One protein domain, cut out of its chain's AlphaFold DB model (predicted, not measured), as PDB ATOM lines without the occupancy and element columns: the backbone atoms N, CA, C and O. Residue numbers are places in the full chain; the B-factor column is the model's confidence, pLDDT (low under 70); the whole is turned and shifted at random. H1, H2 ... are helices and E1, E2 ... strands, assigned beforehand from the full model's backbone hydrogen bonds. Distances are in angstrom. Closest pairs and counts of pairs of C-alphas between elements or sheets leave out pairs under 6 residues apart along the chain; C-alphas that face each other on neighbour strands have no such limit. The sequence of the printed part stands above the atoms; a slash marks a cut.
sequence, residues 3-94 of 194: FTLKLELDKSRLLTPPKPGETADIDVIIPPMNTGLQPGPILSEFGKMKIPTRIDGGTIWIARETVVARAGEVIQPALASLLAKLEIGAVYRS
ATOM      1  N   PHE A   3     270.757 261.460 218.430       82.06
ATOM      2  CA  PHE A   3     269.759 261.420 217.360       82.06
ATOM      3  C   PHE A   3     269.720 262.709 216.541       82.06
ATOM      4  O   PHE A   3     269.688 262.664 215.315       82.06
ATOM      5  N   THR A   4     269.790 263.870 217.199       82.00
ATOM      6  CA  THR A   4     269.866 265.167 216.507       82.00
ATOM      7  C   THR A   4     271.120 265.246 215.647       82.00
ATOM      8  O   THR A   4     271.060 265.692 214.509       82.00
ATOM      9  N   LEU A   5     272.252 264.767 216.170       81.31
ATOM     10  CA  LEU A   5     273.514 264.765 215.437       81.31
ATOM     11  C   LEU A   5     273.455 263.835 214.218       81.31
ATOM     12  O   LEU A   5     273.877 264.232 213.137       81.31
ATOM     13  N   LYS A   6     272.870 262.638 214.353       80.69
ATOM     14  CA  LYS A   6     272.636 261.737 213.216       80.69
ATOM     15  C   LYS A   6     271.715 262.366 212.165       80.69
ATOM     16  O   LYS A   6     272.021 262.286 210.981       80.69
ATOM     17  N   LEU A   7     270.647 263.043 212.587       80.25
ATOM     18  CA  LEU A   7     269.715 263.715 211.680       80.25
ATOM     19  C   LEU A   7     270.389 264.847 210.886       80.25
ATOM     20  O   LEU A   7     270.153 264.981 209.689       80.25
ATOM     21  N   GLU A   8     271.240 265.646 211.529       80.81
ATOM     22  CA  GLU A   8     272.000 266.699 210.845       80.81
ATOM     23  C   GLU A   8     273.047 266.117 209.881       80.81
ATOM     24  O   GLU A   8     273.177 266.597 208.756       80.81
ATOM     25  N   LEU A   9     273.721 265.026 210.263       79.69
ATOM     26  CA  LEU A   9     274.661 264.321 209.382       79.69
ATOM     27  C   LEU A   9     273.979 263.697 208.156       79.69
ATOM     28  O   LEU A   9     274.543 263.708 207.061       79.69
ATOM     29  N   ASP A  10     272.766 263.169 208.323       75.94
ATOM     30  CA  ASP A  10     271.991 262.582 207.226       75.94
ATOM     31  C   ASP A  10     271.503 263.636 206.226       75.94
ATOM     32  O   ASP A  10     271.393 263.337 205.033       75.94
ATOM     33  N   LYS A  11     271.266 264.871 206.689       76.25
ATOM     34  CA  LYS A  11     271.001 266.028 205.822       76.25
ATOM     35  C   LYS A  11     272.266 266.506 205.110       76.25
ATOM     36  O   LYS A  11     272.190 266.929 203.959       76.25
ATOM     37  N   SER A  12     273.432 266.430 205.757       74.44
ATOM     38  CA  SER A  12     274.704 266.919 205.214       74.44
ATOM     39  C   SER A  12     275.381 265.916 204.268       74.44
ATOM     40  O   SER A  12     276.548 265.558 204.448       74.44
ATOM     41  N   ARG A  13     274.665 265.446 203.242       76.94
ATOM     42  CA  ARG A  13     275.282 264.668 202.156       76.94
ATOM     43  C   ARG A  13     276.020 265.625 201.236       76.94
ATOM     44  O   ARG A  13     275.407 266.496 200.623       76.94
ATOM     45  N   LEU A  14     277.334 265.464 201.138       81.38
ATOM     46  CA  LEU A  14     278.154 266.297 200.270       81.38
ATOM     47  C   LEU A  14     278.290 265.626 198.913       81.38
ATOM     48  O   LEU A  14     278.671 264.459 198.819       81.38
ATOM     49  N   LEU A  15     277.986 266.376 197.860       84.75
ATOM     50  CA  LEU A  15     278.267 265.951 196.502       84.75
ATOM     51  C   LEU A  15     279.748 266.216 196.223       84.75
ATOM     52  O   LEU A  15     280.209 267.351 196.326       84.75
ATOM     53  N   THR A  16     280.504 265.166 195.916       86.38
ATOM     54  CA  THR A  16     281.964 265.246 195.759       86.38
ATOM     55  C   THR A  16     282.416 264.705 194.408       86.38
ATOM     56  O   THR A  16     281.703 263.884 193.813       86.38
ATOM     57  N   PRO A  17     283.583 265.146 193.898       86.94
ATOM     58  CA  PRO A  17     284.130 264.599 192.669       86.94
ATOM     59  C   PRO A  17     284.391 263.089 192.784       86.94
ATOM     60  O   PRO A  17     284.866 262.618 193.828       86.94
ATOM     61  N   PRO A  18     284.094 262.326 191.721       88.12
ATOM     62  CA  PRO A  18     284.262 260.878 191.706       88.12
ATOM     63  C   PRO A  18     285.746 260.499 191.670       88.12
ATOM     64  O   PRO A  18     286.565 261.186 191.054       88.12
ATOM     65  N   LYS A  19     286.101 259.365 192.274       86.12
ATOM     66  CA  LYS A  19     287.402 258.723 192.031       86.12
ATOM     67  C   LYS A  19     287.368 257.895 190.738       86.12
ATOM     68  O   LYS A  19     286.295 257.504 190.278       86.12
ATOM     69  N   PRO A  20     288.536 257.591 190.141       85.00
ATOM     70  CA  PRO A  20     288.615 256.717 188.973       85.00
ATOM     71  C   PRO A  20     287.915 255.369 189.204       85.00
ATOM     72  O   PRO A  20     288.293 254.636 190.115       85.00
ATOM     73  N   GLY A  21     286.928 255.035 188.365       82.19
ATOM     74  CA  GLY A  21     286.194 253.769 188.442       82.19
ATOM     75  C   GLY A  21     285.031 253.737 189.441       82.19
ATOM     76  O   GLY A  21     284.433 252.677 189.605       82.19
ATOM     77  N   GLU A  22     284.695 254.854 190.096       84.88
ATOM     78  CA  GLU A  22     283.465 254.962 190.893       84.88
ATOM     79  C   GLU A  22     282.222 255.086 189.989       84.88
ATOM     80  O   GLU A  22     282.288 255.575 188.857       84.88
ATOM     81  N   THR A  23     281.079 254.628 190.498       88.06
ATOM     82  CA  THR A  23     279.774 254.735 189.832       88.06
ATOM     83  C   THR A  23     279.127 256.078 190.164       88.06
ATOM     84  O   THR A  23     279.196 256.521 191.306       88.06
ATOM     85  N   ALA A  24     278.492 256.727 189.187       88.75
ATOM     86  CA  ALA A  24     277.758 257.970 189.414       88.75
ATOM     87  C   ALA A  24     276.469 257.721 190.222       88.75
ATOM     88  O   ALA A  24     275.652 256.890 189.823       88.75
ATOM     89  N   ASP A  25     276.245 258.463 191.311       87.00
ATOM     90  CA  ASP A  25     274.995 258.376 192.093       87.00
ATOM     91  C   ASP A  25     273.865 259.217 191.480       87.00
ATOM     92  O   ASP A  25     272.683 258.978 191.726       87.00
ATOM     93  N   ILE A  26     274.238 260.222 190.685       89.06
ATOM     94  CA  ILE A  26     273.340 261.154 190.003       89.06
ATOM     95  C   ILE A  26     273.757 261.317 188.544       89.06
ATOM     96  O   ILE A  26     274.876 260.975 188.161       89.06
ATOM     97  N   ASP A  27     272.873 261.895 187.736       89.19
ATOM     98  CA  ASP A  27     273.248 262.352 186.402       89.19
ATOM     99  C   ASP A  27     274.299 263.463 186.519       89.19
ATOM    100  O   ASP A  27     274.075 264.503 187.144       89.19
ATOM    101  N   VAL A  28     275.469 263.235 185.925       88.12
ATOM    102  CA  VAL A  28     276.592 264.169 185.971       88.12
ATOM    103  C   VAL A  28     276.466 265.131 184.806       88.12
ATOM    104  O   VAL A  28     276.641 264.761 183.640       88.12
ATOM    105  N   ILE A  29     276.176 266.385 185.136       88.50
ATOM    106  CA  ILE A  29     275.943 267.445 184.165       88.50
ATOM    107  C   ILE A  29     277.027 268.504 184.316       88.50
ATOM    108  O   ILE A  29     277.283 268.998 185.413       88.50
ATOM    109  N   ILE A  30     277.673 268.845 183.204       89.00
ATOM    110  CA  ILE A  30     278.676 269.905 183.167       89.00
ATOM    111  C   ILE A  30     278.018 271.177 182.618       89.00
ATOM    112  O   ILE A  30     277.663 271.186 181.433       89.00
ATOM    113  N   PRO A  31     277.859 272.240 183.429       88.88
ATOM    114  CA  PRO A  31     277.272 273.494 182.972       88.88
ATOM    115  C   PRO A  31     278.250 274.292 182.086       88.88
ATOM    116  O   PRO A  31     279.468 274.098 182.157       88.88
ATOM    117  N   PRO A  32     277.744 275.219 181.253       89.56
ATOM    118  CA  PRO A  32     278.590 276.128 180.488       89.56
ATOM    119  C   PRO A  32     279.338 277.079 181.433       89.56
ATOM    120  O   PRO A  32     278.733 277.904 182.114       89.56
ATOM    121  N   MET A  33     280.665 276.959 181.479       87.38
ATOM    122  CA  MET A  33     281.521 277.682 182.423       87.38
ATOM    123  C   MET A  33     282.932 277.884 181.852       87.38
ATOM    124  O   MET A  33     283.393 277.104 181.009       87.38
ATOM    125  N   ASN A  34     283.634 278.917 182.334       87.38
ATOM    126  CA  ASN A  34     285.076 279.042 182.125       87.38
ATOM    127  C   ASN A  34     285.812 278.010 182.978       87.38
ATOM    128  O   ASN A  34     285.734 278.059 184.201       87.38
ATOM    129  N   THR A  35     286.568 277.113 182.352       83.31
ATOM    130  CA  THR A  35     287.346 276.122 183.107       83.31
ATOM    131  C   THR A  35     288.623 276.708 183.712       83.31
ATOM    132  O   THR A  35     289.225 276.078 184.573       83.31
ATOM    133  N   GLY A  36     289.091 277.873 183.239       82.94
ATOM    134  CA  GLY A  36     290.375 278.461 183.641       82.94
ATOM    135  C   GLY A  36     291.607 277.652 183.205       82.94
ATOM    136  O   GLY A  36     292.738 278.049 183.479       82.94
ATOM    137  N   LEU A  37     291.412 276.526 182.510       83.44
ATOM    138  CA  LEU A  37     292.477 275.646 182.044       83.44
ATOM    139  C   LEU A  37     293.052 276.161 180.722       83.44
ATOM    140  O   LEU A  37     292.313 276.582 179.829       83.44
ATOM    141  N   GLN A  38     294.376 276.094 180.579       84.94
ATOM    142  CA  GLN A  38     295.052 276.486 179.344       84.94
ATOM    143  C   GLN A  38     294.856 275.430 178.238       84.94
ATOM    144  O   GLN A  38     294.852 274.225 178.524       84.94
ATOM    145  N   PRO A  39     294.712 275.853 176.969       76.25
ATOM    146  CA  PRO A  39     294.599 274.946 175.836       76.25
ATOM    147  C   PRO A  39     295.890 274.130 175.674       76.25
ATOM    148  O   PRO A  39     296.979 274.670 175.511       76.25
ATOM    149  N   GLY A  40     295.756 272.807 175.738       79.88
ATOM    150  CA  GLY A  40     296.860 271.847 175.705       79.88
ATOM    151  C   GLY A  40     296.339 270.418 175.491       79.88
ATOM    152  O   GLY A  40     295.251 270.263 174.931       79.88
ATOM    153  N   PRO A  41     297.031 269.361 175.960       78.81
ATOM    154  CA  PRO A  41     296.581 267.970 175.784       78.81
ATOM    155  C   PRO A  41     295.202 267.691 176.410       78.81
ATOM    156  O   PRO A  41     294.478 266.806 175.956       78.81
ATOM    157  N   ILE A  42     294.797 268.507 177.388       75.50
ATOM    158  CA  ILE A  42     293.481 268.458 178.035       75.50
ATOM    159  C   ILE A  42     292.346 268.738 177.029       75.50
ATOM    160  O   ILE A  42     291.265 268.168 177.144       75.50
ATOM    161  N   LEU A  43     292.579 269.547 175.985       77.50
ATOM    162  CA  LEU A  43     291.571 269.825 174.952       77.50
ATOM    163  C   LEU A  43     291.148 268.545 174.208       77.50
ATOM    164  O   LEU A  43     289.977 268.367 173.871       77.50
ATOM    165  N   SER A  44     292.086 267.617 173.998       79.44
ATOM    166  CA  SER A  44     291.795 266.311 173.402       79.44
ATOM    167  C   SER A  44     290.970 265.412 174.328       79.44
ATOM    168  O   SER A  44     290.204 264.585 173.836       79.44
ATOM    169  N   GLU A  45     291.087 265.567 175.650       80.62
ATOM    170  CA  GLU A  45     290.275 264.833 176.632       80.62
ATOM    171  C   GLU A  45     288.817 265.313 176.616       80.62
ATOM    172  O   GLU A  45     287.912 264.484 176.519       80.62
ATOM    173  N   PHE A  46     288.579 266.631 176.582       83.19
ATOM    174  CA  PHE A  46     287.228 267.196 176.425       83.19
ATOM    175  C   PHE A  46     286.541 266.706 175.139       83.19
ATOM    176  O   PHE A  46     285.373 266.306 175.167       83.19
ATOM    177  N   GLY A  47     287.282 266.655 174.025       79.88
ATOM    178  CA  GLY A  47     286.779 266.152 172.744       79.88
ATOM    179  C   GLY A  47     286.401 264.666 172.771       79.88
ATOM    180  O   GLY A  47     285.351 264.291 172.245       79.88
ATOM    181  N   LYS A  48     287.204 263.818 173.433       81.62
ATOM    182  CA  LYS A  48     286.895 262.383 173.614       81.62
ATOM    183  C   LYS A  48     285.605 262.164 174.403       81.62
ATOM    184  O   LYS A  48     284.848 261.251 174.086       81.62
ATOM    185  N   MET A  49     285.331 263.031 175.374       77.88
ATOM    186  CA  MET A  49     284.127 262.973 176.208       77.88
ATOM    187  C   MET A  49     282.917 263.687 175.584       77.88
ATOM    188  O   MET A  49     281.902 263.867 176.249       77.88
ATOM    189  N   LYS A  50     283.003 264.092 174.305       80.38
ATOM    190  CA  LYS A  50     281.951 264.816 173.565       80.38
ATOM    191  C   LYS A  50     281.512 266.126 174.233       80.38
ATOM    192  O   LYS A  50     280.414 266.616 173.959       80.38
ATOM    193  N   ILE A  51     282.372 266.715 175.066       85.00
ATOM    194  CA  ILE A  51     282.111 267.998 175.713       85.00
ATOM    195  C   ILE A  51     282.483 269.104 174.714       85.00
ATOM    196  O   ILE A  51     283.633 269.197 174.282       85.00
ATOM    197  N   PRO A  52     281.532 269.947 174.308       85.25
ATOM    198  CA  PRO A  52     281.759 271.014 173.346       85.25
ATOM    199  C   PRO A  52     282.450 272.190 174.035       85.25
ATOM    200  O   PRO A  52     281.878 272.849 174.905       85.25
ATOM    201  N   THR A  53     283.677 272.472 173.619       86.44
ATOM    202  CA  THR A  53     284.499 273.537 174.198       86.44
ATOM    203  C   THR A  53     284.915 274.564 173.150       86.44
ATOM    204  O   THR A  53     285.161 274.213 171.996       86.44
ATOM    205  N   ARG A  54     285.047 275.827 173.554       85.88
ATOM    206  CA  ARG A  54     285.585 276.940 172.762       85.88
ATOM    207  C   ARG A  54     286.804 277.518 173.475       85.88
ATOM    208  O   ARG A  54     286.860 277.500 174.697       85.88
ATOM    209  N   ILE A  55     287.773 278.033 172.729       86.06
ATOM    210  CA  ILE A  55     288.895 278.777 173.312       86.06
ATOM    211  C   ILE A  55     288.479 280.244 173.397       86.06
ATOM    212  O   ILE A  55     288.100 280.827 172.382       86.06
ATOM    213  N   ASP A  56     288.534 280.820 174.595       82.81
ATOM    214  CA  ASP A  56     288.192 282.220 174.844       82.81
ATOM    215  C   ASP A  56     289.227 282.836 175.796       82.81
ATOM    216  O   ASP A  56     289.546 282.262 176.840       82.81
ATOM    217  N   GLY A  57     289.836 283.956 175.395       75.75
ATOM    218  CA  GLY A  57     290.843 284.663 176.201       75.75
ATOM    219  C   GLY A  57     292.074 283.842 176.629       75.75
ATOM    220  O   GLY A  57     292.695 284.171 177.633       75.75
ATOM    221  N   GLY A  58     292.425 282.766 175.913       81.12
ATOM    222  CA  GLY A  58     293.538 281.873 176.278       81.12
ATOM    223  C   GLY A  58     293.181 280.765 177.280       81.12
ATOM    224  O   GLY A  58     294.067 280.031 177.712       81.12
ATOM    225  N   THR A  59     291.895 280.606 177.609       84.62
ATOM    226  CA  THR A  59     291.357 279.547 178.482       84.62
ATOM    227  C   THR A  59     290.290 278.714 177.769       84.62
ATOM    228  O   THR A  59     289.685 279.161 176.791       84.62
ATOM    229  N   ILE A  60     290.073 277.474 178.218       85.00
ATOM    230  CA  ILE A  60     289.032 276.587 177.679       85.00
ATOM    231  C   ILE A  60     287.674 276.954 178.298       85.00
ATOM    232  O   ILE A  60     287.504 276.943 179.518       85.00
ATOM    233  N   TRP A  61     286.683 277.220 177.453       87.75
ATOM    234  CA  TRP A  61     285.304 277.532 177.826       87.75
ATOM    235  C   TRP A  61     284.354 276.409 177.402       87.75
ATOM    236  O   TRP A  61     284.407 275.957 176.258       87.75
ATOM    237  N   ILE A  62     283.447 275.970 178.275       89.06
ATOM    238  CA  ILE A  62     282.422 274.967 177.935       89.06
ATOM    239  C   ILE A  62     281.220 275.670 177.295       89.06
ATOM    240  O   ILE A  62     280.606 276.545 177.900       89.06
ATOM    241  N   ALA A  63     280.900 275.317 176.050       85.94
ATOM    242  CA  ALA A  63     279.962 276.077 175.219       85.94
ATOM    243  C   ALA A  63     278.484 275.752 175.484       85.94
ATOM    244  O   ALA A  63     277.635 276.631 175.362       85.94
ATOM    245  N   ARG A  64     278.165 274.499 175.822       86.94
ATOM    246  CA  ARG A  64     276.803 274.072 176.179       86.94
ATOM    247  C   ARG A  64     276.838 273.056 177.307       86.94
ATOM    248  O   ARG A  64     277.797 272.293 177.432       86.94
ATOM    249  N   GLU A  65     275.750 273.027 178.059       89.19
ATOM    250  CA  GLU A  65     275.491 271.996 179.050       89.19
ATOM    251  C   GLU A  65     275.516 270.607 178.398       89.19
ATOM    252  O   GLU A  65     274.955 270.404 177.317       89.19
ATOM    253  N   THR A  66     276.237 269.666 179.004       87.31
ATOM    254  CA  THR A  66     276.377 268.302 178.476       87.31
ATOM    255  C   THR A  66     276.336 267.296 179.620       87.31
ATOM    256  O   THR A  66     277.056 267.442 180.607       87.31
ATOM    257  N   VAL A  67     275.506 266.263 179.466       88.69
ATOM    258  CA  VAL A  67     275.461 265.111 180.376       88.69
ATOM    259  C   VAL A  67     276.608 264.174 180.012       88.69
ATOM    260  O   VAL A  67     276.670 263.692 178.879       88.69
ATOM    261  N   VAL A  68     277.524 263.944 180.951       86.00
ATOM    262  CA  VAL A  68     278.748 263.156 180.717       86.00
ATOM    263  C   VAL A  68     278.680 261.740 181.276       86.00
ATOM    264  O   VAL A  68     279.409 260.876 180.799       86.00
ATOM    265  N   ALA A  69     277.812 261.506 182.256       86.62
ATOM    266  CA  ALA A  69     277.495 260.190 182.799       86.62
ATOM    267  C   ALA A  69     276.075 260.220 183.369       86.62
ATOM    268  O   ALA A  69     275.649 261.248 183.901       86.62
ATOM    269  N   ARG A  70     275.340 259.113 183.257       89.50
ATOM    270  CA  ARG A  70     274.038 258.955 183.930       89.50
ATOM    271  C   ARG A  70     274.195 258.285 185.290       89.50
ATOM    272  O   ARG A  70     275.174 257.575 185.519       89.50
ATOM    273  N   ALA A  71     273.208 258.459 186.164       88.69
ATOM    274  CA  ALA A  71     273.131 257.729 187.423       88.69
ATOM    275  C   ALA A  71     273.241 256.209 187.172       88.69
ATOM    276  O   ALA A  71     272.528 255.648 186.336       88.69
ATOM    277  N   GLY A  72     274.155 255.545 187.879       86.12
ATOM    278  CA  GLY A  72     274.459 254.120 187.730       86.12
ATOM    279  C   GLY A  72     275.545 253.778 186.701       86.12
ATOM    280  O   GLY A  72     275.907 252.609 186.582       86.12
ATOM    281  N   GLU A  73     276.095 254.753 185.971       87.81
ATOM    282  CA  GLU A  73     277.182 254.528 185.012       87.81
ATOM    283  C   GLU A  73     278.565 254.587 185.686       87.81
ATOM    284  O   GLU A  73     278.810 255.400 186.581       87.81
ATOM    285  N   VAL A  74     279.490 253.725 185.250       88.06
ATOM    286  CA  VAL A  74     280.873 253.706 185.752       88.06
ATOM    287  C   VAL A  74     281.669 254.843 185.119       88.06
ATOM    288  O   VAL A  74     281.825 254.916 183.898       88.06
ATOM    289  N   ILE A  75     282.231 255.709 185.957       86.75
ATOM    290  CA  ILE A  75     282.978 256.882 185.512       86.75
ATOM    291  C   ILE A  75     284.399 256.464 185.137       86.75
ATOM    292  O   ILE A  75     285.193 256.003 185.965       86.75
ATOM    293  N   GLN A  76     284.750 256.660 183.865       87.19
ATOM    294  CA  GLN A  76     286.092 256.355 183.375       87.19
ATOM    295  C   GLN A  76     287.160 257.215 184.082       87.19
ATOM    296  O   GLN A  76     286.910 258.388 184.370       87.19
ATOM    297  N   PRO A  77     288.390 256.703 184.293       86.81
ATOM    298  CA  PRO A  77     289.465 257.435 184.976       86.81
ATOM    299  C   PRO A  77     289.770 258.832 184.412       86.81
ATOM    300  O   PRO A  77     290.048 259.764 185.171       86.81
ATOM    301  N   ALA A  78     289.687 258.988 183.086       83.81
ATOM    302  CA  ALA A  78     289.882 260.272 182.414       83.81
ATOM    303  C   ALA A  78     288.765 261.275 182.757       83.81
ATOM    304  O   ALA A  78     289.048 262.435 183.049       83.81
ATOM    305  N   LEU A  79     287.508 260.817 182.804       84.06
ATOM    306  CA  LEU A  79     286.362 261.645 183.182       84.06
ATOM    307  C   LEU A  79     286.420 262.035 184.662       84.06
ATOM    308  O   LEU A  79     286.206 263.196 184.992       84.06
ATOM    309  N   ALA A  80     286.778 261.100 185.544       85.62
ATOM    310  CA  ALA A  80     286.920 261.374 186.973       85.62
ATOM    311  C   ALA A  80     287.981 262.450 187.254       85.62
ATOM    312  O   ALA A  80     287.744 263.382 188.021       85.62
ATOM    313  N   SER A  81     289.128 262.372 186.572       85.69
ATOM    314  CA  SER A  81     290.208 263.359 186.704       85.69
ATOM    315  C   SER A  81     289.790 264.751 186.222       85.69
ATOM    316  O   SER A  81     290.202 265.758 186.797       85.69
ATOM    317  N   LEU A  82     288.968 264.817 185.173       85.06
ATOM    318  CA  LEU A  82     288.436 266.065 184.636       85.06
ATOM    319  C   LEU A  82     287.378 266.669 185.568       85.06
ATOM    320  O   LEU A  82     287.459 267.852 185.884       85.06
ATOM    321  N   LEU A  83     286.444 265.860 186.072       87.00
ATOM    322  CA  LEU A  83     285.434 266.292 187.045       87.00
ATOM    323  C   LEU A  83     286.069 266.787 188.349       87.00
ATOM    324  O   LEU A  83     285.639 267.804 188.884       87.00
ATOM    325  N   ALA A  84     287.142 266.138 188.811       86.75
ATOM    326  CA  ALA A  84     287.915 266.592 189.964       86.75
ATOM    327  C   ALA A  84     288.573 267.961 189.740       86.75
ATOM    328  O   ALA A  84     288.560 268.789 190.644       86.75
ATOM    329  N   LYS A  85     289.102 268.228 188.538       84.88
ATOM    330  CA  LYS A  85     289.684 269.537 188.183       84.88
ATOM    331  C   LYS A  85     288.638 270.642 188.031       84.88
ATOM    332  O   LYS A  85     288.963 271.800 188.247       84.88
ATOM    333  N   LEU A  86     287.422 270.288 187.621       84.25
ATOM    334  CA  LEU A  86     286.299 271.220 187.500       84.25
ATOM    335  C   LEU A  86     285.504 271.369 188.805       84.25
ATOM    336  O   LEU A  86     284.529 272.112 188.822       84.25
ATOM    337  N   GLU A  87     285.885 270.642 189.860       83.00
ATOM    338  CA  GLU A  87     285.171 270.568 191.141       83.00
ATOM    339  C   GLU A  87     283.685 270.175 190.997       83.00
ATOM    340  O   GLU A  87     282.848 270.493 191.839       83.00
ATOM    341  N   ILE A  88     283.350 269.431 189.936       86.62
ATOM    342  CA  ILE A  88     281.990 268.946 189.682       86.62
ATOM    343  C   ILE A  88     281.817 267.611 190.394       86.62
ATOM    344  O   ILE A  88     282.517 266.632 190.118       86.62
ATOM    345  N   GLY A  89     280.868 267.569 191.323       86.81
ATOM    346  CA  GLY A  89     280.575 266.363 192.076       86.81
ATOM    347  C   GLY A  89     279.642 265.399 191.338       86.81
ATOM    348  O   GLY A  89     278.726 265.814 190.635       86.81
ATOM    349  N   ALA A  90     279.884 264.101 191.519       84.94
ATOM    350  CA  ALA A  90     279.107 263.015 190.908       84.94
ATOM    351  C   ALA A  90     278.670 261.938 191.915       84.94
ATOM    352  O   ALA A  90     277.801 261.123 191.608       84.94
ATOM    353  N   VAL A  91     279.292 261.920 193.100       86.50
ATOM    354  CA  VAL A  91     279.120 260.876 194.116       86.50
ATOM    355  C   VAL A  91     278.783 261.528 195.451       86.50
ATOM    356  O   VAL A  91     279.474 262.461 195.890       86.50
ATOM    357  N   TYR A  92     277.735 261.037 196.107       85.06
ATOM    358  CA  TYR A  92     277.366 261.472 197.445       85.06
ATOM    359  C   TYR A  92     278.286 260.830 198.472       85.06
ATOM    360  O   TYR A  92     278.354 259.613 198.625       85.06
ATOM    361  N   ARG A  93     278.950 261.669 199.263       83.56
ATOM    362  CA  ARG A  93     279.653 261.225 200.460       83.56
ATOM    363  C   ARG A  93     278.837 261.602 201.678       83.56
ATOM    364  O   ARG A  93     278.517 262.768 201.906       83.56
ATOM    365  N   SER A  94     278.494 260.578 202.444       74.50
ATOM    366  CA  SER A  94     277.843 260.706 203.739       74.50
ATOM    367  C   SER A  94     278.781 260.204 204.827       74.50
ATOM    368  O   SER A  94     279.648 259.355 204.597       74.50
TER     369      SER A  94
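This is residues 3 to 94 of the 194 residues of the protein "50S ribosomal protein L10" of Nitrososphaeria archaeon (UniProt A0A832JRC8). What shape do these coordinates make? The printed part is a long row of small parts: residues 3 to 8 of H1 stick out at one end, then comes the two-strand pair E1 and E6, then a middle with the two-strand pair E2 and E5 and the helix H3, and at the far end the hairpin of E3 and E4 with H2 next to it. What is it made of? The printed part has 92 residues, with three named helices and six named strands in the order H1 E1 E2 H2 E3 E4 E5 H3 E6; it is a mixed class of helices and strands, in three antiparallel two-strand sheets. How spread out is it? It is only just loose, close to compact, with a radius of gyration of the C-alphas of 15.0 A, and spans 51 by 25 by 19 A.

What follows the free helix? H1, residues 3 to 11, is apart from E6, residues 91 to 93. E1, residues 14 to 16, is the antiparallel neighbour of E6 at 135 degrees, with N 16 and O 91 at 2.9 A. Which strands pair next? E2, residues 28 to 30, and E5, residues 66 to 69, are antiparallel at 150 degrees, with N 28 and O 69 at 2.8 A. How does the far end stand? E3, residues 53 to 56, and E4, residues 59 to 62, form an antiparallel hairpin at 141 degrees, with N 54 and O 61 at 2.8 A. The closest C-alphas of H2, residues 41 to 48, and E3 are those of Phe 46 and Thr 53, 7.3 A. How do the helices stand? H2 and H3, residues 77 to 85, are close but not clearly touching, with Glu 45 and Ala 78 the closest C-alphas at 7.4 A, at a steep tilt of 63 degrees, opposite ways. Every O i to N i+4 pair is within hydrogen-bond range in H1 and H3, and 3 of 4 in H2.

Where does the first element begin? C-alpha 3 of H1 is at (269.759, 261.420, 217.360), and H1 is 12.5 A long. Where do the other longer elements lie? H2 is 11.4 A long, E4 10.1 A, E3 9.5 A and E5 9.3 A. H3 is 12.5 A long and begins at C-alpha 77, (289.465, 257.435, 184.976). And the short strands? E1 is 6.0 A long, E2 6.7 A and E6 6.4 A; E6 ends at C-alpha 93, (279.653, 261.225, 200.460).

How large is it? The two C-alphas farthest apart are those of Phe 3 and Gly 57, 51.8 A. Is any link long? The link from E1 to E2 is long, with 11 residues, and the printed part has no cut. How sure is the model? The mean pLDDT of the printed part is 84.2, and no printed residue is under 70.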